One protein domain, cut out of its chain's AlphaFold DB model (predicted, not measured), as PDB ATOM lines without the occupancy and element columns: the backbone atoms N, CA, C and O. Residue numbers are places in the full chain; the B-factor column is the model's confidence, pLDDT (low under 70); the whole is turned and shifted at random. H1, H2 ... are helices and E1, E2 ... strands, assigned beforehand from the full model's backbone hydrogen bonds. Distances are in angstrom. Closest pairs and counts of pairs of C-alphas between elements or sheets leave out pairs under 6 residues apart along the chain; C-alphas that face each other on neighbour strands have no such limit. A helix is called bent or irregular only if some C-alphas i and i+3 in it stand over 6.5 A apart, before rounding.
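AT A GLANCE: This is residues 19 to 100 and 139 to 217 of the 323 residues of an uncharacterized protein of Colletotrichum graminicola (strain M1.001 / M2 / FGSC 10212) (UniProt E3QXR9). A strongly twisted sheet of five strands forms a wall with three helices, H1, H2 and H3, over one face and no named helix over the other. H1 runs along the strands, H3 packs beside it over E2, and H2 crosses slantwise over the E1 and E2 hairpin, while E6 extends the length at the opposite end from Gln 100. The printed part has 161 residues, with three named helices and six named strands in the order E1 E2 H1 H2 H3 E3 E4 E5 E6. The mixed sheet has the order E3, E2, E1, E4, E5; the class is mixed, helices and strands. The whole is compact, with a radius of gyration of the C-alphas of 16.2 A, yet elongated, spanning 57 by 31 by 29 A.

IN THESE COORDINATES: E1 is residues 23 to 33, 30.1 A long, from C-alpha 23 at (-4.052, 47.532, -37.160). E2, residues 36 to 45, is 25.1 A long and bends by 59 degrees at residue 40. H1 is residues 60 to 78, 25.5 A. H2 is residues 81 to 100, 29.4 A, and irregular: C-alphas 82 and 85 are 7.2 A apart. H3 is residues 151 to 162, 15.9 A. E3 is residues 174 to 177, E4 190 to 196, E5 204 to 208 and E6 212 to 216, where C-alpha 216 is at (3.316, 66.545, -35.014).

HOW THE PARTS SIT: E1 and E2 form an antiparallel hairpin, with N 26 and O 43 at 2.8 A. E3 is antiparallel to E2, with N 175 and O 44 at 2.9 A. E1 and E4 are parallel, with N 27 and O 193 at 2.8 A. E4 and E5 form an antiparallel hairpin, with N 194 and O 206 at 2.8 A. The three helices are on the same face, in two layers, helices over a sheet. H1 is over E1 and E4 at a height of 9.5 A. H3 is over E2 at 8.1 A. H1 and H3 touch, with the C-alphas of Ala 74 and Ala 160 closest at 4.8 A. H2 and H3 touch at Leu 87 and Thr 153, C-alphas 6.5 A apart. Every O i to N i+4 pair is within hydrogen-bond range in H3, 12 of 15 in H1 and 14 of 16 in H2.

THE WHOLE: The C-alphas farthest apart, of Gln 100 and Ala 217, are 56.9 A apart. Residues 101 to 138 are not printed, and C-alphas 100 and 139 are 34.8 A apart across the cut. The links E2 to H1, H3 to E3 and E3 to E4 are long. E6 pairs with no named strand. Mean pLDDT of the printed part is 75.2; 62 residues are under 70, among them 47 to 67 and 139 to 149.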
ATOM      1  N   THR A  19       3.701  56.029 -42.760       63.66
ATOM      2  CA  THR A  19       3.831  54.625 -42.337       63.66
ATOM      3  C   THR A  19       2.561  53.825 -42.654       63.66
ATOM      4  O   THR A  19       1.604  54.354 -43.223       63.66
ATOM      5  N   CYS A  20       2.557  52.529 -42.345       66.44
ATOM      6  CA  CYS A  20       1.384  51.676 -42.507       66.44
ATOM      7  C   CYS A  20       0.333  51.930 -41.406       66.44
ATOM      8  O   CYS A  20       0.673  52.444 -40.331       66.44
ATOM      9  N   PRO A  21      -0.928  51.511 -41.632       71.81
ATOM     10  CA  PRO A  21      -1.954  51.462 -40.600       71.81
ATOM     11  C   PRO A  21      -1.469  50.715 -39.360       71.81
ATOM     12  O   PRO A  21      -0.621  49.818 -39.443       71.81
ATOM     13  N   ARG A  22      -1.993  51.106 -38.196       72.31
ATOM     14  CA  ARG A  22      -1.620  50.476 -36.927       72.31
ATOM     15  C   ARG A  22      -2.158  49.053 -36.852       72.31
ATOM     16  O   ARG A  22      -1.448  48.189 -36.360       72.31
ATOM     17  N   SER A  23      -3.378  48.818 -37.319       79.31
ATOM     18  CA  SER A  23      -4.052  47.532 -37.160       79.31
ATOM     19  C   SER A  23      -4.452  46.942 -38.507       79.31
ATOM     20  O   SER A  23      -4.579  47.652 -39.505       79.31
ATOM     21  N   LEU A  24      -4.624  45.624 -38.546       83.69
ATOM     22  CA  LEU A  24      -4.877  44.872 -39.771       83.69
ATOM     23  C   LEU A  24      -6.067  43.932 -39.585       83.69
ATOM     24  O   LEU A  24      -6.273  43.363 -38.518       83.69
ATOM     25  N   LEU A  25      -6.844  43.747 -40.643       87.19
ATOM     26  CA  LEU A  25      -7.827  42.678 -40.754       87.19
ATOM     27  C   LEU A  25      -7.227  41.593 -41.629       87.19
ATOM     28  O   LEU A  25      -6.911  41.849 -42.785       87.19
ATOM     29  N   PHE A  26      -7.077  40.390 -41.100       91.12
ATOM     30  CA  PHE A  26      -6.704  39.226 -41.887       91.12
ATOM     31  C   PHE A  26      -7.968  38.527 -42.365       91.12
ATOM     32  O   PHE A  26      -8.839  38.212 -41.561       91.12
ATOM     33  N   CYS A  27      -8.075  38.284 -43.665       91.12
ATOM     34  CA  CYS A  27      -9.209  37.634 -44.297       91.12
ATOM     35  C   CYS A  27      -8.719  36.408 -45.068       91.12
ATOM     36  O   CYS A  27      -8.030  36.548 -46.079       91.12
ATOM     37  N   VAL A  28      -9.067  35.210 -44.597       91.94
ATOM     38  CA  VAL A  28      -8.859  33.973 -45.358       91.94
ATOM     39  C   VAL A  28     -10.017  33.817 -46.332       91.94
ATOM     40  O   VAL A  28     -11.177  33.850 -45.920       91.94
ATOM     41  N   VAL A  29      -9.704  33.645 -47.613       90.06
ATOM     42  CA  VAL A  29     -10.665  33.463 -48.703       90.06
ATOM     43  C   VAL A  29     -10.362  32.190 -49.485       90.06
ATOM     44  O   VAL A  29      -9.216  31.752 -49.546       90.06
ATOM     45  N   ALA A  30     -11.375  31.617 -50.129       87.19
ATOM     46  CA  ALA A  30     -11.171  30.573 -51.130       87.19
ATOM     47  C   ALA A  30     -12.175  30.689 -52.280       87.19
ATOM     48  O   ALA A  30     -13.299  31.159 -52.089       87.19
ATOM     49  N   ASP A  31     -11.775  30.221 -53.459       85.88
ATOM     50  CA  ASP A  31     -12.631  29.991 -54.619       85.88
ATOM     51  C   ASP A  31     -13.628  28.868 -54.293       85.88
ATOM     52  O   ASP A  31     -13.259  27.697 -54.105       85.88
ATOM     53  N   ILE A  32     -14.884  29.280 -54.117       72.94
ATOM     54  CA  ILE A  32     -15.991  28.504 -53.538       72.94
ATOM     55  C   ILE A  32     -17.234  28.552 -54.442       72.94
ATOM     56  O   ILE A  32     -18.090  27.676 -54.353       72.94
ATOM     57  N   ASP A  33     -17.337  29.505 -55.367       62.97
ATOM     58  CA  ASP A  33     -18.278  29.427 -56.480       62.97
ATOM     59  C   ASP A  33     -17.632  29.948 -57.766       62.97
ATOM     60  O   ASP A  33     -16.707  30.752 -57.727       62.97
ATOM     61  N   THR A  34     -18.134  29.514 -58.925       55.12
ATOM     62  CA  THR A  34     -17.550  29.805 -60.253       55.12
ATOM     63  C   THR A  34     -17.538  31.289 -60.642       55.12
ATOM     64  O   THR A  34     -17.158  31.625 -61.765       55.12
ATOM     65  N   ALA A  35     -17.983  32.170 -59.748       52.47
ATOM     66  CA  ALA A  35     -18.017  33.610 -59.902       52.47
ATOM     67  C   ALA A  35     -17.214  34.344 -58.810       52.47
ATOM     68  O   ALA A  35     -16.942  35.529 -58.987       52.47
ATOM     69  N   SER A  36     -16.855  33.729 -57.679       63.59
ATOM     70  CA  SER A  36     -16.303  34.482 -56.553       63.59
ATOM     71  C   SER A  36     -15.621  33.665 -55.457       63.59
ATOM     72  O   SER A  36     -16.160  32.697 -54.920       63.59
ATOM     73  N   CYS A  37     -14.479  34.191 -55.010       73.56
ATOM     74  CA  CYS A  37     -13.918  33.870 -53.708       73.56
ATOM     75  C   CYS A  37     -14.864  34.329 -52.584       73.56
ATOM     76  O   CYS A  37     -15.512  35.383 -52.670       73.56
ATOM     77  N   ARG A  38     -14.927  33.548 -51.504       77.06
ATOM     78  CA  ARG A  38     -15.713  33.844 -50.293       77.06
ATOM     79  C   ARG A  38     -14.806  33.886 -49.062       77.06
ATOM     80  O   ARG A  38     -13.866  33.093 -49.008       77.06
ATOM     81  N   PRO A  39     -15.076  34.766 -48.079       83.75
ATOM     82  CA  PRO A  39     -14.377  34.743 -46.801       83.75
ATOM     83  C   PRO A  39     -14.750  33.487 -46.002       83.75
ATOM     84  O   PRO A  39     -15.926  33.150 -45.871       83.75
ATOM     85  N   LEU A  40     -13.731  32.825 -45.460       86.56
ATOM     86  CA  LEU A  40     -13.823  31.671 -44.560       86.56
ATOM     87  C   LEU A  40     -13.487  32.052 -43.113       86.56
ATOM     88  O   LEU A  40     -14.100  31.555 -42.175       86.56
ATOM     89  N   ALA A  41     -12.556  32.984 -42.920       90.06
ATOM     90  CA  ALA A  41     -12.282  33.583 -41.621       90.06
ATOM     91  C   ALA A  41     -11.925  35.056 -41.804       90.06
ATOM     92  O   ALA A  41     -11.272  35.422 -42.785       90.06
ATOM     93  N   ILE A  42     -12.337  35.897 -40.858       87.38
ATOM     94  CA  ILE A  42     -11.870  37.278 -40.751       87.38
ATOM     95  C   ILE A  42     -11.425  37.478 -39.306       87.38
ATOM     96  O   ILE A  42     -12.212  37.255 -38.394       87.38
ATOM     97  N   THR A  43     -10.186  37.908 -39.091       87.69
ATOM     98  CA  THR A  43      -9.641  38.161 -37.754       87.69
ATOM     99  C   THR A  43      -8.974  39.524 -37.723       87.69
ATOM    100  O   THR A  43      -8.097  39.842 -38.524       87.69
ATOM    101  N   TYR A  44      -9.410  40.346 -36.782       86.12
ATOM    102  CA  TYR A  44      -8.809  41.624 -36.459       86.12
ATOM    103  C   TYR A  44      -7.531  41.415 -35.636       86.12
ATOM    104  O   TYR A  44      -7.554  40.710 -34.629       86.12
ATOM    105  N   ARG A  45      -6.438  42.056 -36.057       84.81
ATOM    106  CA  ARG A  45      -5.121  42.060 -35.415       84.81
ATOM    107  C   ARG A  45      -4.720  43.492 -35.068       84.81
ATOM    108  O   ARG A  45      -4.495  44.323 -35.951       84.81
ATOM    109  N   GLN A  46      -4.590  43.777 -33.777       78.88
ATOM    110  CA  GLN A  46      -4.119  45.066 -33.279       78.88
ATOM    111  C   GLN A  46      -2.591  45.140 -33.307       78.88
ATOM    112  O   GLN A  46      -1.914  44.433 -32.556       78.88
ATOM    113  N   GLY A  47      -2.029  46.021 -34.138       68.69
ATOM    114  CA  GLY A  47      -0.578  46.139 -34.233       68.69
ATOM    115  C   GLY A  47       0.043  46.662 -32.943       68.69
ATOM    116  O   GLY A  47      -0.329  47.710 -32.388       68.69
ATOM    117  N   HIS A  48       1.026  45.903 -32.481       62.31
ATOM    118  CA  HIS A  48       1.875  46.259 -31.363       62.31
ATOM    119  C   HIS A  48       2.965  47.216 -31.832       62.31
ATOM    120  O   HIS A  48       3.529  47.082 -32.917       62.31
ATOM    121  N   GLY A  49       3.208  48.246 -31.030       54.47
ATOM    122  CA  GLY A  49       4.139  49.298 -31.394       54.47
ATOM    123  C   GLY A  49       3.798  50.637 -30.769       54.47
ATOM    124  O   GLY A  49       2.636  51.027 -30.596       54.47
ATOM    125  N   HIS A  50       4.857  51.364 -30.472       51.41
ATOM    126  CA  HIS A  50       4.803  52.756 -30.087       51.41
ATOM    127  C   HIS A  50       4.178  53.637 -31.189       51.41
ATOM    128  O   HIS A  50       4.107  53.266 -32.372       51.41
ATOM    129  N   ALA A  51       3.702  54.827 -30.810       50.69
ATOM    130  CA  ALA A  51       3.492  55.907 -31.776       50.69
ATOM    131  C   ALA A  51       4.823  56.196 -32.512       50.69
ATOM    132  O   ALA A  51       5.875  55.916 -31.933       50.69
ATOM    133  N   PRO A  52       4.828  56.748 -33.744       48.25
ATOM    134  CA  PRO A  52       6.039  56.838 -34.581       48.25
ATOM    135  C   PRO A  52       7.230  57.636 -34.007       48.25
ATOM    136  O   PRO A  52       8.262  57.711 -34.664       48.25
ATOM    137  N   ALA A  53       7.094  58.224 -32.814       44.03
ATOM    138  CA  ALA A  53       8.104  59.027 -32.128       44.03
ATOM    139  C   ALA A  53       8.481  58.538 -30.715       44.03
ATOM    140  O   ALA A  53       9.216  59.222 -30.008       44.03
ATOM    141  N   HIS A  54       7.984  57.384 -30.263       43.28
ATOM    142  CA  HIS A  54       8.417  56.805 -28.988       43.28
ATOM    143  C   HIS A  54       9.583  55.827 -29.223       43.28
ATOM    144  O   HIS A  54       9.390  54.647 -29.514       43.28
ATOM    145  N   GLY A  55      10.803  56.361 -29.093       44.38
ATOM    146  CA  GLY A  55      12.078  55.639 -29.181       44.38
ATOM    147  C   GLY A  55      12.599  55.404 -30.605       44.38
ATOM    148  O   GLY A  55      11.939  55.721 -31.591       44.38
ATOM    149  N   ASN A  56      13.781  54.782 -30.716       43.25
ATOM    150  CA  ASN A  56      14.443  54.404 -31.984       43.25
ATOM    151  C   ASN A  56      13.719  53.265 -32.750       43.25
ATOM    152  O   ASN A  56      14.319  52.541 -33.548       43.25
ATOM    153  N   HIS A  57      12.427  53.079 -32.490       50.81
ATOM    154  CA  HIS A  57      11.574  52.045 -33.053       50.81
ATOM    155  C   HIS A  57      11.118  52.466 -34.448       50.81
ATOM    156  O   HIS A  57      10.071  53.086 -34.630       50.81
ATOM    157  N   ALA A  58      11.963  52.166 -35.438       51.81
ATOM    158  CA  ALA A  58      11.757  52.574 -36.820       51.81
ATOM    159  C   ALA A  58      10.350  52.188 -37.332       51.81
ATOM    160  O   ALA A  58       9.900  51.069 -37.066       51.81
ATOM    161  N   PRO A  59       9.686  53.031 -38.153       51.84
ATOM    162  CA  PRO A  59       8.364  52.743 -38.727       51.84
ATOM    163  C   PRO A  59       8.240  51.366 -39.401       51.84
ATOM    164  O   PRO A  59       7.168  50.762 -39.394       51.84
ATOM    165  N   GLY A  60       9.354  50.834 -39.919       54.09
ATOM    166  CA  GLY A  60       9.446  49.489 -40.484       54.09
ATOM    167  C   GLY A  60       9.152  48.338 -39.511       54.09
ATOM    168  O   GLY A  60       8.841  47.253 -39.987       54.09
ATOM    169  N   GLN A  61       9.182  48.537 -38.186       61.25
ATOM    170  CA  GLN A  61       8.782  47.497 -37.225       61.25
ATOM    171  C   GLN A  61       7.295  47.138 -37.365       61.25
ATOM    172  O   GLN A  61       6.965  45.958 -37.395       61.25
ATOM    173  N   ARG A  62       6.399  48.117 -37.565       63.09
ATOM    174  CA  ARG A  62       4.961  47.839 -37.765       63.09
ATOM    175  C   ARG A  62       4.716  46.973 -39.004       63.09
ATOM    176  O   ARG A  62       4.023  45.965 -38.927       63.09
ATOM    177  N   VAL A  63       5.345  47.343 -40.123       62.59
ATOM    178  CA  VAL A  63       5.292  46.595 -41.393       62.59
ATOM    179  C   VAL A  63       5.908  45.203 -41.238       62.59
ATOM    180  O   VAL A  63       5.377  44.229 -41.756       62.59
ATOM    181  N   ARG A  64       7.026  45.079 -40.520       65.12
ATOM    182  CA  ARG A  64       7.693  43.790 -40.338       65.12
ATOM    183  C   ARG A  64       6.852  42.832 -39.496       65.12
ATOM    184  O   ARG A  64       6.549  41.746 -39.966       65.12
ATOM    185  N   HIS A  65       6.417  43.246 -38.312       65.88
ATOM    186  CA  HIS A  65       5.781  42.329 -37.366       65.88
ATOM    187  C   HIS A  65       4.329  42.023 -37.736       65.88
ATOM    188  O   HIS A  65       3.970  40.862 -37.923       65.88
ATOM    189  N   ALA A  66       3.508  43.060 -37.925       64.38
ATOM    190  CA  ALA A  66       2.079  42.872 -38.157       64.38
ATOM    191  C   ALA A  66       1.749  42.428 -39.591       64.38
ATOM    192  O   ALA A  66       0.703  41.829 -39.801       64.38
ATOM    193  N   LEU A  67       2.598  42.717 -40.589       69.94
ATOM    194  CA  LEU A  67       2.328  42.340 -41.984       69.94
ATOM    195  C   LEU A  67       3.221  41.205 -42.503       69.94
ATOM    196  O   LEU A  67       2.700  40.345 -43.203       69.94
ATOM    197  N   LEU A  68       4.528  41.174 -42.214       75.56
ATOM    198  CA  LEU A  68       5.401  40.108 -42.731       75.56
ATOM    199  C   LEU A  68       5.418  38.880 -41.813       75.56
ATOM    200  O   LEU A  68       5.161  37.780 -42.296       75.56
ATOM    201  N   ASP A  69       5.678  39.055 -40.516       82.31
ATOM    202  CA  ASP A  69       5.821  37.936 -39.575       82.31
ATOM    203  C   ASP A  69       4.460  37.240 -39.326       82.31
ATOM    204  O   ASP A  69       4.359  36.018 -39.457       82.31
ATOM    205  N   ASP A  70       3.386  38.006 -39.073       86.25
ATOM    206  CA  ASP A  70       2.008  37.490 -38.931       86.25
ATOM    207  C   ASP A  70       1.506  36.768 -40.204       86.25
ATOM    208  O   ASP A  70       0.963  35.662 -40.121       86.25
ATOM    209  N   ALA A  71       1.714  37.337 -41.402       86.00
ATOM    210  CA  ALA A  71       1.295  36.686 -42.649       86.00
ATOM    211  C   ALA A  71       2.141  35.447 -42.979       86.00
ATOM    212  O   ALA A  71       1.589  34.455 -43.448       86.00
ATOM    213  N   ALA A  72       3.451  35.461 -42.703       86.94
ATOM    214  CA  ALA A  72       4.304  34.290 -42.890       86.94
ATOM    215  C   ALA A  72       3.884  33.130 -41.971       86.94
ATOM    216  O   ALA A  72       3.784  31.996 -42.440       86.94
ATOM    217  N   ARG A  73       3.552  33.409 -40.698       90.12
ATOM    218  CA  ARG A  73       2.954  32.414 -39.787       90.12
ATOM    219  C   ARG A  73       1.625  31.883 -40.319       90.12
ATOM    220  O   ARG A  73       1.413  30.671 -40.310       90.12
ATOM    221  N   ALA A  74       0.752  32.761 -40.812       92.31
ATOM    222  CA  ALA A  74      -0.549  32.361 -41.346       92.31
ATOM    223  C   ALA A  74      -0.407  31.456 -42.577       92.31
ATOM    224  O   ALA A  74      -1.020  30.393 -42.615       92.31
ATOM    225  N   VAL A  75       0.452  31.821 -43.534       91.56
ATOM    226  CA  VAL A  75       0.770  30.979 -44.697       91.56
ATOM    227  C   VAL A  75       1.336  29.635 -44.242       91.56
ATOM    228  O   VAL A  75       0.800  28.610 -44.648       91.56
ATOM    229  N   ALA A  76       2.329  29.614 -43.347       91.06
ATOM    230  CA  ALA A  76       2.942  28.373 -42.867       91.06
ATOM    231  C   ALA A  76       1.924  27.411 -42.226       91.06
ATOM    232  O   ALA A  76       1.946  26.215 -42.521       91.06
ATOM    233  N   ILE A  77       1.001  27.924 -41.402       94.75
ATOM    234  CA  ILE A  77      -0.073  27.129 -40.787       94.75
ATOM    235  C   ILE A  77      -1.084  26.651 -41.842       94.75
ATOM    236  O   ILE A  77      -1.476  25.485 -41.817       94.75
ATOM    237  N   LEU A  78      -1.492  27.504 -42.785       93.38
ATOM    238  CA  LEU A  78      -2.483  27.155 -43.812       93.38
ATOM    239  C   LEU A  78      -1.937  26.166 -44.860       93.38
ATOM    240  O   LEU A  78      -2.693  25.335 -45.355       93.38
ATOM    241  N   THR A  79      -0.631  26.191 -45.148       93.19
ATOM    242  CA  THR A  79       0.047  25.207 -46.017       93.19
ATOM    243  C   THR A  79       0.442  23.913 -45.297       93.19
ATOM    244  O   THR A  79       0.929  22.979 -45.933       93.19
ATOM    245  N   HIS A  80       0.308  23.838 -43.968       94.81
ATOM    246  CA  HIS A  80       0.848  22.712 -43.205       94.81
ATOM    247  C   HIS A  80       0.107  21.398 -43.540       94.81
ATOM    248  O   HIS A  80      -1.115  21.339 -43.370       94.81
ATOM    249  N   PRO A  81       0.795  20.303 -43.932       94.38
ATOM    250  CA  PRO A  81       0.133  19.086 -44.417       94.38
ATOM    251  C   PRO A  81      -0.889  18.474 -43.449       94.38
ATOM    252  O   PRO A  81      -1.926  17.983 -43.890       94.38
ATOM    253  N   ALA A  82      -0.651  18.551 -42.134       96.25
ATOM    254  CA  ALA A  82      -1.589  18.039 -41.126       96.25
ATOM    255  C   ALA A  82      -2.923  18.813 -41.065       96.25
ATOM    256  O   ALA A  82      -3.919  18.279 -40.584       96.25
ATOM    257  N   ASN A  83      -2.956  20.050 -41.571       95.50
ATOM    258  CA  ASN A  83      -4.141  20.910 -41.578       95.50
ATOM    259  C   ASN A  83      -4.986  20.723 -42.852       95.50
ATOM    260  O   ASN A  83      -6.158  21.105 -42.875       95.50
ATOM    261  N   ARG A  84      -4.416  20.100 -43.895       94.81
ATOM    262  CA  ARG A  84      -5.003  19.993 -45.238       94.81
ATOM    263  C   ARG A  84      -6.418  19.418 -45.234       94.81
ATOM    264  O   ARG A  84      -7.335  20.070 -45.720       94.81
ATOM    265  N   THR A  85      -6.615  18.247 -44.628       96.81
ATOM    266  CA  THR A  85      -7.914  17.551 -44.602       96.81
ATOM    267  C   THR A  85      -9.026  18.401 -43.981       96.81
ATOM    268  O   THR A  85     -10.162  18.370 -44.448       96.81
ATOM    269  N   ALA A  86      -8.711  19.177 -42.940       96.56
ATOM    270  CA  ALA A  86      -9.685  20.029 -42.266       96.56
ATOM    271  C   ALA A  86      -9.999  21.300 -43.075       96.56
ATOM    272  O   ALA A  86     -11.168  21.663 -43.199       96.56
ATOM    273  N   LEU A  87      -8.994  21.923 -43.702       94.94
ATOM    274  CA  LEU A  87      -9.188  23.065 -44.608       94.94
ATOM    275  C   LEU A  87      -9.989  22.672 -45.864       94.94
ATOM    276  O   LEU A  87     -10.896  23.396 -46.274       94.94
ATOM    277  N   GLU A  88      -9.709  21.504 -46.451       94.88
ATOM    278  CA  GLU A  88     -10.474  20.960 -47.581       94.88
ATOM    279  C   GLU A  88     -11.926  20.645 -47.183       94.88
ATOM    280  O   GLU A  88     -12.851  20.980 -47.929       94.88
ATOM    281  N   ALA A  89     -12.149  20.078 -45.990       94.06
ATOM    282  CA  ALA A  89     -13.489  19.825 -45.462       94.06
ATOM    283  C   ALA A  89     -14.283  21.124 -45.241       94.06
ATOM    284  O   ALA A  89     -15.438  21.215 -45.655       94.06
ATOM    285  N   GLU A  90     -13.676  22.157 -44.655       93.19
ATOM    286  CA  GLU A  90     -14.336  23.453 -44.457       93.19
ATOM    287  C   GLU A  90     -14.610  24.187 -45.769       93.19
ATOM    288  O   GLU A  90     -15.702  24.728 -45.952       93.19
ATOM    289  N   ARG A  91     -13.693  24.129 -46.738       89.94
ATOM    290  CA  ARG A  91     -13.942  24.653 -48.086       89.94
ATOM    291  C   ARG A  91     -15.088  23.908 -48.786       89.94
ATOM    292  O   ARG A  91     -15.908  24.538 -49.457       89.94
ATOM    293  N   ALA A  92     -15.197  22.590 -48.607       89.25
ATOM    294  CA  ALA A  92     -16.317  21.801 -49.122       89.25
ATOM    295  C   ALA A  92     -17.651  22.145 -48.426       89.25
ATOM    296  O   ALA A  92     -18.684  22.243 -49.094       89.25
ATOM    297  N   LEU A  93     -17.636  22.404 -47.113       87.62
ATOM    298  CA  LEU A  93     -18.794  22.927 -46.375       87.62
ATOM    299  C   LEU A  93     -19.199  24.320 -46.876       87.62
ATOM    300  O   LEU A  93     -20.386  24.572 -47.071       87.62
ATOM    301  N   ALA A  94     -18.238  25.201 -47.168       83.88
ATOM    302  CA  ALA A  94     -18.502  26.529 -47.720       83.88
ATOM    303  C   ALA A  94     -19.148  26.462 -49.110       83.88
ATOM    304  O   ALA A  94     -20.113  27.177 -49.388       83.88
ATOM    305  N   LEU A  95     -18.662  25.552 -49.960       83.38
ATOM    306  CA  LEU A  95     -19.226  25.244 -51.276       83.38
ATOM    307  C   LEU A  95     -20.665  24.725 -51.163       83.38
ATOM    308  O   LEU A  95     -21.545  25.172 -51.903       83.38
ATOM    309  N   ALA A  96     -20.923  23.807 -50.230       83.12
ATOM    310  CA  ALA A  96     -22.266  23.304 -49.963       83.12
ATOM    311  C   ALA A  96     -23.198  24.419 -49.459       83.12
ATOM    312  O   ALA A  96     -24.305  24.560 -49.975       83.12
ATOM    313  N   TRP A  97     -22.737  25.252 -48.523       77.31
ATOM    314  CA  TRP A  97     -23.507  26.367 -47.972       77.31
ATOM    315  C   TRP A  97     -23.861  27.416 -49.036       77.31
ATOM    316  O   TRP A  97     -25.021  27.819 -49.133       77.31
ATOM    317  N   CYS A  98     -22.911  27.789 -49.903       72.94
ATOM    318  CA  CYS A  98     -23.171  28.707 -51.019       72.94
ATOM    319  C   CYS A  98     -24.186  28.124 -52.015       72.94
ATOM    320  O   CYS A  98     -25.101  28.826 -52.446       72.94
ATOM    321  N   ARG A  99     -24.075  26.829 -52.349       74.06
ATOM    322  CA  ARG A  99     -25.004  26.136 -53.264       74.06
ATOM    323  C   ARG A  99     -26.409  25.951 -52.691       74.06
ATOM    324  O   ARG A  99     -27.365  25.936 -53.459       74.06
ATOM    325  N   GLN A 100     -26.543  25.806 -51.373       67.62
ATOM    326  CA  GLN A 100     -27.841  25.675 -50.700       67.62
ATOM    327  C   GLN A 100     -28.651  26.978 -50.689       67.62
ATOM    328  O   GLN A 100     -29.851  26.921 -50.431       67.62
ATOM    329  N   PRO A 139     -13.545  47.044 -25.734       42.44
ATOM    330  CA  PRO A 139     -14.428  45.892 -25.720       42.44
ATOM    331  C   PRO A 139     -13.985  44.893 -26.772       42.44
ATOM    332  O   PRO A 139     -13.640  45.288 -27.890       42.44
ATOM    333  N   GLU A 140     -14.031  43.611 -26.407       47.44
ATOM    334  CA  GLU A 140     -14.125  42.533 -27.382       47.44
ATOM    335  C   GLU A 140     -15.150  42.991 -28.426       47.44
ATOM    336  O   GLU A 140     -16.328  43.175 -28.093       47.44
ATOM    337  N   ARG A 141     -14.698  43.298 -29.653       53.03
ATOM    338  CA  ARG A 141     -15.594  43.710 -30.738       53.03
ATOM    339  C   ARG A 141     -16.650  42.627 -30.808       53.03
ATOM    340  O   ARG A 141     -16.243  41.479 -30.969       53.03
ATOM    341  N   PRO A 142     -17.942  42.959 -30.625       46.22
ATOM    342  CA  PRO A 142     -18.920  42.040 -30.067       46.22
ATOM    343  C   PRO A 142     -18.813  40.678 -30.737       46.22
ATOM    344  O   PRO A 142     -19.235  40.527 -31.887       46.22
ATOM    345  N   CYS A 143     -18.201  39.730 -30.014       44.00
ATOM    346  CA  CYS A 143     -18.018  38.349 -30.438       44.00
ATOM    347  C   CYS A 143     -19.414  37.760 -30.560       44.00
ATOM    348  O   CYS A 143     -19.982  37.250 -29.592       44.00
ATOM    349  N   ARG A 144     -20.027  37.933 -31.734       45.56
ATOM    350  CA  ARG A 144     -21.365  37.421 -31.970       45.56
ATOM    351  C   ARG A 144     -21.290  35.903 -31.831       45.56
ATOM    352  O   ARG A 144     -20.404  35.301 -32.424       45.56
ATOM    353  N   PRO A 145     -22.236  35.281 -31.111       42.28
ATOM    354  CA  PRO A 145     -22.314  33.830 -31.010       42.28
ATOM    355  C   PRO A 145     -22.791  33.172 -32.317       42.28
ATOM    356  O   PRO A 145     -22.979  31.959 -32.343       42.28
ATOM    357  N   ASP A 146     -22.991  33.946 -33.396       44.81
ATOM    358  CA  ASP A 146     -23.015  33.396 -34.750       44.81
ATOM    359  C   ASP A 146     -21.681  32.670 -34.971       44.81
ATOM    360  O   ASP A 146     -20.636  33.325 -34.946       44.81
ATOM    361  N   PRO A 147     -21.678  31.341 -35.172       46.88
ATOM    362  CA  PRO A 147     -20.434  30.610 -35.313       46.88
ATOM    363  C   PRO A 147     -19.659  31.163 -36.504       46.88
ATOM    364  O   PRO A 147     -20.197  31.257 -37.613       46.88
ATOM    365  N   CYS A 148     -18.379  31.481 -36.284       55.34
ATOM    366  CA  CYS A 148     -17.398  31.568 -37.356       55.34
ATOM    367  C   CYS A 148     -17.571  30.302 -38.197       55.34
ATOM    368  O   CYS A 148     -17.330  29.205 -37.695       55.34
ATOM    369  N   GLY A 149     -18.092  30.443 -39.423       68.50
ATOM    370  CA  GLY A 149     -18.687  29.317 -40.162       68.50
ATOM    371  C   GLY A 149     -17.721  28.161 -40.434       68.50
ATOM    372  O   GLY A 149     -18.153  27.054 -40.739       68.50
ATOM    373  N   PHE A 150     -16.428  28.451 -40.291       88.00
ATOM    374  CA  PHE A 150     -15.280  27.605 -40.569       88.00
ATOM    375  C   PHE A 150     -14.322  27.702 -39.361       88.00
ATOM    376  O   PHE A 150     -13.336  28.452 -39.393       88.00
ATOM    377  N   PRO A 151     -14.670  27.063 -38.223       89.94
ATOM    378  CA  PRO A 151     -13.952  27.211 -36.958       89.94
ATOM    379  C   PRO A 151     -12.493  26.741 -37.013       89.94
ATOM    380  O   PRO A 151     -11.658  27.305 -36.307       89.94
ATOM    381  N   PHE A 152     -12.146  25.758 -37.846       94.62
ATOM    382  CA  PHE A 152     -10.765  25.308 -38.019       94.62
ATOM    383  C   PHE A 152      -9.928  26.362 -38.755       94.62
ATOM    384  O   PHE A 152      -8.838  26.706 -38.298       94.62
ATOM    385  N   THR A 153     -10.454  26.947 -39.833       94.25
ATOM    386  CA  THR A 153      -9.821  28.055 -40.566       94.25
ATOM    387  C   THR A 153      -9.661  29.281 -39.665       94.25
ATOM    388  O   THR A 153      -8.590  29.893 -39.641       94.25
ATOM    389  N   SER A 154     -10.683  29.600 -38.859       92.25
ATOM    390  CA  SER A 154     -10.609  30.670 -37.855       92.25
ATOM    391  C   SER A 154      -9.534  30.390 -36.799       92.25
ATOM    392  O   SER A 154      -8.716  31.258 -36.499       92.25
ATOM    393  N   THR A 155      -9.453  29.149 -36.305       92.69
ATOM    394  CA  THR A 155      -8.433  28.715 -35.335       92.69
ATOM    395  C   THR A 155      -7.022  28.797 -35.921       92.69
ATOM    396  O   THR A 155      -6.132  29.337 -35.271       92.69
ATOM    397  N   CYS A 156      -6.810  28.332 -37.158       94.50
ATOM    398  CA  CYS A 156      -5.528  28.451 -37.860       94.50
ATOM    399  C   CYS A 156      -5.071  29.910 -37.956       94.50
ATOM    400  O   CYS A 156      -3.924  30.228 -37.642       94.50
ATOM    401  N   LEU A 157      -5.987  30.801 -38.344       93.00
ATOM    402  CA  LEU A 157      -5.700  32.225 -38.437       93.00
ATOM    403  C   LEU A 157      -5.434  32.844 -37.058       93.00
ATOM    404  O   LEU A 157      -4.505  33.631 -36.907       93.00
ATOM    405  N   ARG A 158      -6.203  32.471 -36.031       90.56
ATOM    406  CA  ARG A 158      -5.999  32.962 -34.666       90.56
ATOM    407  C   ARG A 158      -4.634  32.552 -34.119       90.56
ATOM    408  O   ARG A 158      -3.910  33.420 -33.646       90.56
ATOM    409  N   LEU A 159      -4.257  31.280 -34.266       90.88
ATOM    410  CA  LEU A 159      -2.951  30.750 -33.856       90.88
ATOM    411  C   LEU A 159      -1.787  31.487 -34.533       90.88
ATOM    412  O   LEU A 159      -0.807  31.815 -33.867       90.88
ATOM    413  N   ALA A 160      -1.908  31.799 -35.828       90.88
ATOM    414  CA  ALA A 160      -0.901  32.568 -36.558       90.88
ATOM    415  C   ALA A 160      -0.670  33.970 -35.974       90.88
ATOM    416  O   ALA A 160       0.468  34.432 -35.902       90.88
ATOM    417  N   LEU A 161      -1.757  34.624 -35.556       88.06
ATOM    418  CA  LEU A 161      -1.772  36.007 -35.079       88.06
ATOM    419  C   LEU A 161      -1.472  36.137 -33.578       88.06
ATOM    420  O   LEU A 161      -1.034  37.198 -33.139       88.06
ATOM    421  N   THR A 162      -1.693  35.083 -32.785       86.50
ATOM    422  CA  THR A 162      -1.305  35.028 -31.363       86.50
ATOM    423  C   THR A 162       0.089  34.443 -31.133       86.50
ATOM    424  O   THR A 162       0.634  34.620 -30.049       86.50
ATOM    425  N   GLY A 163       0.677  33.748 -32.115       77.31
ATOM    426  CA  GLY A 163       2.001  33.107 -32.036       77.31
ATOM    427  C   GLY A 163       3.193  34.075 -32.090       77.31
ATOM    428  O   GLY A 163       4.174  33.812 -32.784       77.31
ATOM    429  N   ASP A 164       3.081  35.220 -31.419       68.88
ATOM    430  CA  ASP A 164       4.080  36.286 -31.382       68.88
ATOM    431  C   ASP A 164       4.698  36.417 -29.983       68.88
ATOM    432  O   ASP A 164       4.290  37.247 -29.161       68.88
ATOM    433  N   ASP A 165       5.717  35.590 -29.736       60.66
ATOM    434  CA  ASP A 165       6.471  35.544 -28.478       60.66
ATOM    435  C   ASP A 165       7.241  36.847 -28.181       60.66
ATOM    436  O   ASP A 165       7.593  37.107 -27.029       60.66
ATOM    437  N   LEU A 166       7.521  37.672 -29.200       57.69
ATOM    438  CA  LEU A 166       8.400  38.843 -29.081       57.69
ATOM    439  C   LEU A 166       7.704  40.080 -28.506       57.69
ATOM    440  O   LEU A 166       8.367  40.914 -27.889       57.69
ATOM    441  N   TYR A 167       6.390  40.215 -28.712       59.69
ATOM    442  CA  TYR A 167       5.643  41.431 -28.363       59.69
ATOM    443  C   TYR A 167       4.523  41.214 -27.340       59.69
ATOM    444  O   TYR A 167       3.755  42.138 -27.085       59.69
ATOM    445  N   HIS A 168       4.456  40.032 -26.717       64.12
ATOM    446  CA  HIS A 168       3.445  39.676 -25.708       64.12
ATOM    447  C   HIS A 168       1.999  39.894 -26.188       64.12
ATOM    448  O   HIS A 168       1.159  40.380 -25.428       64.12
ATOM    449  N   THR A 169       1.720  39.532 -27.443       69.38
ATOM    450  CA  THR A 169       0.385  39.661 -28.045       69.38
ATOM    451  C   THR A 169      -0.659  38.951 -27.180       69.38
ATOM    452  O   THR A 169      -0.608  37.735 -26.991       69.38
ATOM    453  N   GLY A 170      -1.603  39.712 -26.628       66.38
ATOM    454  CA  GLY A 170      -2.643  39.200 -25.753       66.38
ATOM    455  C   GLY A 170      -3.854  38.670 -26.518       66.38
ATOM    456  O   GLY A 170      -4.104  39.008 -27.674       66.38
ATOM    457  N   TYR A 171      -4.685  37.884 -25.829       65.31
ATOM    458  CA  TYR A 171      -5.949  37.373 -26.379       65.31
ATOM    459  C   TYR A 171      -6.908  38.478 -26.861       65.31
ATOM    460  O   TYR A 171      -7.696  38.237 -27.772       65.31
ATOM    461  N   GLY A 172      -6.836  39.681 -26.276       68.81
ATOM    462  CA  GLY A 172      -7.645  40.837 -26.678       68.81
ATOM    463  C   GLY A 172      -7.174  41.522 -27.967       68.81
ATOM    464  O   GLY A 172      -7.951  42.247 -28.582       68.81
ATOM    465  N   ASP A 173      -5.940  41.271 -28.406       75.38
ATOM    466  CA  ASP A 173      -5.329  41.911 -29.580       75.38
ATOM    467  C   ASP A 173      -5.615  41.162 -30.890       75.38
ATOM    468  O   ASP A 173      -5.275  41.643 -31.975       75.38
ATOM    469  N   VAL A 174      -6.233  39.981 -30.776       82.31
ATOM    470  CA  VAL A 174      -6.611  39.086 -31.873       82.31
ATOM    471  C   VAL A 174      -8.079  38.692 -31.708       82.31
ATOM    472  O   VAL A 174      -8.426  37.801 -30.925       82.31
ATOM    473  N   GLN A 175      -8.952  39.372 -32.450       83.56
ATOM    474  CA  GLN A 175     -10.406  39.263 -32.313       83.56
ATOM    475  C   GLN A 175     -11.026  38.733 -33.607       83.56
ATOM    476  O   GLN A 175     -10.917  39.359 -34.659       83.56
ATOM    477  N   GLU A 176     -11.695  37.585 -33.545       83.94
ATOM    478  CA  GLU A 176     -12.447  37.044 -34.683       83.94
ATOM    479  C   GLU A 176     -13.575  38.013 -35.074       83.94
ATOM    480  O   GLU A 176     -14.145  38.702 -34.227       83.94
ATOM    481  N   GLN A 177     -13.857  38.142 -36.369       81.25
ATOM    482  CA  GLN A 177     -14.840  39.070 -36.929       81.25
ATOM    483  C   GLN A 177     -15.863  38.298 -37.779       81.25
ATOM    484  O   GLN A 177     -15.506  37.308 -38.423       81.25
ATOM    485  N   PRO A 178     -17.128  38.752 -37.851       75.31
ATOM    486  CA  PRO A 178     -18.136  38.121 -38.700       75.31
ATOM    487  C   PRO A 178     -17.712  38.077 -40.173       75.31
ATOM    488  O   PRO A 178     -17.121  39.027 -40.678       75.31
ATOM    489  N   LEU A 179     -18.107  37.037 -40.913       77.12
ATOM    490  CA  LEU A 179     -17.826  36.928 -42.360       77.12
ATOM    491  C   LEU A 179     -18.506  38.026 -43.210       77.12
ATOM    492  O   LEU A 179     -18.136  38.226 -44.362       77.12
ATOM    493  N   ALA A 180     -19.474  38.746 -42.632       71.38
ATOM    494  CA  ALA A 180     -20.113  39.941 -43.191       71.38
ATOM    495  C   ALA A 180     -19.415  41.262 -42.779       71.38
ATOM    496  O   ALA A 180     -20.010  42.336 -42.877       71.38
ATOM    497  N   CYS A 181     -18.183  41.193 -42.265       72.12
ATOM    498  CA  CYS A 181     -17.379  42.361 -41.922       72.12
ATOM    499  C   CYS A 181     -16.955  43.113 -43.193       72.12
ATOM    500  O   CYS A 181     -16.361  42.529 -44.104       72.12
ATOM    501  N   VAL A 182     -17.256  44.412 -43.258       71.12
ATOM    502  CA  VAL A 182     -16.961  45.247 -44.428       71.12
ATOM    503  C   VAL A 182     -15.663  46.015 -44.202       71.12
ATOM    504  O   VAL A 182     -15.564  46.871 -43.323       71.12
ATOM    505  N   PHE A 183     -14.653  45.731 -45.029       73.19
ATOM    506  CA  PHE A 183     -13.445  46.551 -45.083       73.19
ATOM    507  C   PHE A 183     -13.682  47.816 -45.909       73.19
ATOM    508  O   PHE A 183     -14.111  47.763 -47.066       73.19
ATOM    509  N   ARG A 184     -13.328  48.952 -45.314       69.75
ATOM    510  CA  ARG A 184     -13.529  50.289 -45.857       69.75
ATOM    511  C   ARG A 184     -12.186  50.985 -46.042       69.75
ATOM    512  O   ARG A 184     -11.547  51.397 -45.083       69.75
ATOM    513  N   ALA A 185     -11.746  51.097 -47.296       67.44
ATOM    514  CA  ALA A 185     -10.436  51.655 -47.649       67.44
ATOM    515  C   ALA A 185     -10.320  53.179 -47.420       67.44
ATOM    516  O   ALA A 185      -9.224  53.726 -47.508       67.44
ATOM    517  N   ASP A 186     -11.439  53.855 -47.137       66.50
ATOM    518  CA  ASP A 186     -11.499  55.231 -46.641       66.50
ATOM    519  C   ASP A 186     -11.111  55.355 -45.155       66.50
ATOM    520  O   ASP A 186     -10.920  56.471 -44.679       66.50
ATOM    521  N   LYS A 187     -10.964  54.240 -44.424       67.44
ATOM    522  CA  LYS A 187     -10.575  54.234 -43.007       67.44
ATOM    523  C   LYS A 187      -9.066  54.073 -42.883       67.44
ATOM    524  O   LYS A 187      -8.521  52.996 -43.117       67.44
ATOM    525  N   LEU A 188      -8.381  55.158 -42.518       64.56
ATOM    526  CA  LEU A 188      -6.911  55.225 -42.460       64.56
ATOM    527  C   LEU A 188      -6.298  54.308 -41.388       64.56
ATOM    528  O   LEU A 188      -5.119  53.967 -41.440       64.56
ATOM    529  N   GLU A 189      -7.106  53.898 -40.420       67.06
ATOM    530  CA  GLU A 189      -6.697  53.130 -39.253       67.06
ATOM    531  C   GLU A 189      -6.382  51.650 -39.525       67.06
ATOM    532  O   GLU A 189      -5.535  51.062 -38.837       67.06
ATOM    533  N   TYR A 190      -7.032  51.058 -40.532       73.88
ATOM    534  CA  TYR A 190      -6.985  49.623 -40.800       73.88
ATOM    535  C   TYR A 190      -6.386  49.327 -42.175       73.88
ATOM    536  O   TYR A 190      -6.781  49.899 -43.190       73.88
ATOM    537  N   GLY A 191      -5.470  48.363 -42.224       80.31
ATOM    538  CA  GLY A 191      -5.176  47.630 -43.452       80.31
ATOM    539  C   GLY A 191      -5.978  46.330 -43.530       80.31
ATOM    540  O   GLY A 191      -6.523  45.848 -42.538       80.31
ATOM    541  N   LEU A 192      -6.008  45.738 -44.716       85.12
ATOM    542  CA  LEU A 192      -6.555  44.418 -45.000       85.12
ATOM    543  C   LEU A 192      -5.423  43.528 -45.521       85.12
ATOM    544  O   LEU A 192      -4.727  43.907 -46.460       85.12
ATOM    545  N   VAL A 193      -5.266  42.340 -44.950       87.69
ATOM    546  CA  VAL A 193      -4.443  41.246 -45.469       87.69
ATOM    547  C   VAL A 193      -5.392  40.168 -45.970       87.69
ATOM    548  O   VAL A 193      -6.282  39.734 -45.241       87.69
ATOM    549  N   VAL A 194      -5.223  39.735 -47.213       89.19
ATOM    550  CA  VAL A 194      -6.004  38.654 -47.819       89.19
ATOM    551  C   VAL A 194      -5.102  37.437 -47.961       89.19
ATOM    552  O   VAL A 194      -4.006  37.554 -48.505       89.19
ATOM    553  N   LEU A 195      -5.573  36.290 -47.478       90.94
ATOM    554  CA  LEU A 195      -4.940  34.976 -47.566       90.94
ATOM    555  C   LEU A 195      -5.826  34.097 -48.459       90.94
ATOM    556  O   LEU A 195      -6.923  33.719 -48.059       90.94
ATOM    557  N   ASP A 196      -5.387  33.811 -49.678       90.25
ATOM    558  CA  ASP A 196      -6.115  32.994 -50.650       90.25
ATOM    559  C   ASP A 196      -5.676  31.528 -50.539       90.25
ATOM    560  O   ASP A 196      -4.546  31.185 -50.890       90.25
ATOM    561  N   ILE A 197      -6.588  30.680 -50.050       92.75
ATOM    562  CA  ILE A 197      -6.412  29.227 -49.883       92.75
ATOM    563  C   ILE A 197      -7.198  28.410 -50.925       92.75
ATOM    564  O   ILE A 197      -7.537  27.248 -50.703       92.75
ATOM    565  N   SER A 198      -7.515  29.009 -52.082       87.69
ATOM    566  CA  SER A 198      -8.136  28.303 -53.220       87.69
ATOM    567  C   SER A 198      -7.319  27.095 -53.693       87.69
ATOM    568  O   SER A 198      -7.884  26.110 -54.184       87.69
ATOM    569  N   ASP A 199      -6.001  27.188 -53.526       87.88
ATOM    570  CA  ASP A 199      -5.009  26.138 -53.706       87.88
ATOM    571  C   ASP A 199      -4.184  26.055 -52.409       87.88
ATOM    572  O   ASP A 199      -3.613  27.056 -51.977       87.88
ATOM    573  N   LEU A 200      -4.168  24.890 -51.756       87.69
ATOM    574  CA  LEU A 200      -3.426  24.686 -50.503       87.69
ATOM    575  C   LEU A 200      -1.938  24.389 -50.739       87.69
ATOM    576  O   LEU A 200      -1.148  24.511 -49.806       87.69
ATOM    577  N   ASP A 201      -1.551  24.043 -51.973       87.06
ATOM    578  CA  ASP A 201      -0.150  23.866 -52.370       87.06
ATOM    579  C   ASP A 201       0.501  25.201 -52.806       87.06
ATOM    580  O   ASP A 201       1.727  25.320 -52.823       87.06
ATOM    581  N   ASP A 202      -0.308  26.223 -53.117       85.94
ATOM    582  CA  ASP A 202       0.111  27.593 -53.468       85.94
ATOM    583  C   ASP A 202      -0.778  28.628 -52.752       85.94
ATOM    584  O   ASP A 202      -1.496  29.399 -53.393       85.94
ATOM    585  N   VAL A 203      -0.741  28.644 -51.412       86.06
ATOM    586  CA  VAL A 203      -1.437  29.663 -50.606       86.06
ATOM    587  C   VAL A 203      -0.834  31.035 -50.898       86.06
ATOM    588  O   VAL A 203       0.340  31.298 -50.625       86.06
ATOM    589  N   ARG A 204      -1.654  31.939 -51.437       86.81
ATOM    590  CA  ARG A 204      -1.228  33.293 -51.817       86.81
ATOM    591  C   ARG A 204      -1.640  34.293 -50.757       86.81
ATOM    592  O   ARG A 204      -2.634  34.111 -50.061       86.81
ATOM    593  N   TYR A 205      -0.911  35.399 -50.678       84.75
ATOM    594  CA  TYR A 205      -1.305  36.515 -49.834       84.75
ATOM    595  C   TYR A 205      -1.084  37.857 -50.523       84.75
ATOM    596  O   TYR A 205      -0.233  38.008 -51.402       84.75
ATOM    597  N   GLY A 206      -1.871  38.843 -50.113       82.38
ATOM    598  CA  GLY A 206      -1.757  40.229 -50.545       82.38
ATOM    599  C   GLY A 206      -2.246  41.162 -49.448       82.38
ATOM    600  O   GLY A 206      -2.929  40.732 -48.521       82.38
ATOM    601  N   PHE A 207      -1.904  42.442 -49.539       81.06
ATOM    602  CA  PHE A 207      -2.359  43.438 -48.576       81.06
ATOM    603  C   PHE A 207      -2.812  44.723 -49.264       81.06
ATOM    604  O   PHE A 207      -2.311  45.097 -50.324       81.06
ATOM    605  N   VAL A 208      -3.775  45.390 -48.639       80.56
ATOM    606  CA  VAL A 208      -4.355  46.663 -49.058       80.56
ATOM    607  C   VAL A 208      -4.356  47.568 -47.838       80.56
ATOM    608  O   VAL A 208      -5.003  47.271 -46.840       80.56
ATOM    609  N   ALA A 209      -3.620  48.669 -47.905       73.62
ATOM    610  CA  ALA A 209      -3.491  49.603 -46.798       73.62
ATOM    611  C   ALA A 209      -3.406  51.039 -47.334       73.62
ATOM    612  O   ALA A 209      -2.651  51.278 -48.284       73.62
ATOM    613  N   PRO A 210      -4.141  52.003 -46.754       69.81
ATOM    614  CA  PRO A 210      -3.857  53.411 -46.986       69.81
ATOM    615  C   PRO A 210      -2.478  53.768 -46.410       69.81
ATOM    616  O   PRO A 210      -2.044  53.212 -45.400       69.81
ATOM    617  N   ALA A 211      -1.779  54.702 -47.052       68.06
ATOM    618  CA  ALA A 211      -0.572  55.286 -46.480       68.06
ATOM    619  C   ALA A 211      -0.987  56.282 -45.390       68.06
ATOM    620  O   ALA A 211      -1.670  57.260 -45.689       68.06
ATOM    621  N   VAL A 212      -0.588  56.041 -44.141       64.56
ATOM    622  CA  VAL A 212      -0.959  56.899 -43.010       64.56
ATOM    623  C   VAL A 212       0.129  57.936 -42.794       64.56
ATOM    624  O   VAL A 212       1.289  57.588 -42.561       64.56
ATOM    625  N   ARG A 213      -0.246  59.212 -42.863       64.31
ATOM    626  CA  ARG A 213       0.621  60.336 -42.514       64.31
ATOM    627  C   ARG A 213       0.349  60.758 -41.083       64.31
ATOM    628  O   ARG A 213      -0.784  61.034 -40.716       64.31
ATOM    629  N   TYR A 214       1.409  60.826 -40.295       60.84
ATOM    630  CA  TYR A 214       1.404  61.412 -38.966       60.84
ATOM    631  C   TYR A 214       2.129  62.751 -39.041       60.84
ATOM    632  O   TYR A 214       3.251  62.796 -39.551       60.84
ATOM    633  N   THR A 215       1.523  63.821 -38.525       57.47
ATOM    634  CA  THR A 215       2.187  65.123 -38.381       57.47
ATOM    635  C   THR A 215       2.141  65.572 -36.929       57.47
ATOM    636  O   THR A 215       1.047  65.686 -36.385       57.47
ATOM    637  N   ALA A 216       3.284  65.881 -36.319       53.09
ATOM    638  CA  ALA A 216       3.316  66.545 -35.014       53.09
ATOM    639  C   ALA A 216       3.743  68.004 -35.143       53.09
ATOM    640  O   ALA A 216       4.606  68.330 -35.955       53.09
ATOM    641  N   ALA A 217       3.138  68.866 -34.322       44.69
ATOM    642  CA  ALA A 217       3.480  70.283 -34.220       44.69
ATOM    643  C   ALA A 217       4.792  70.541 -33.463       44.69
ATOM    644  O   ALA A 217       5.439  71.546 -33.735       44.69
TER     645      ALA A 217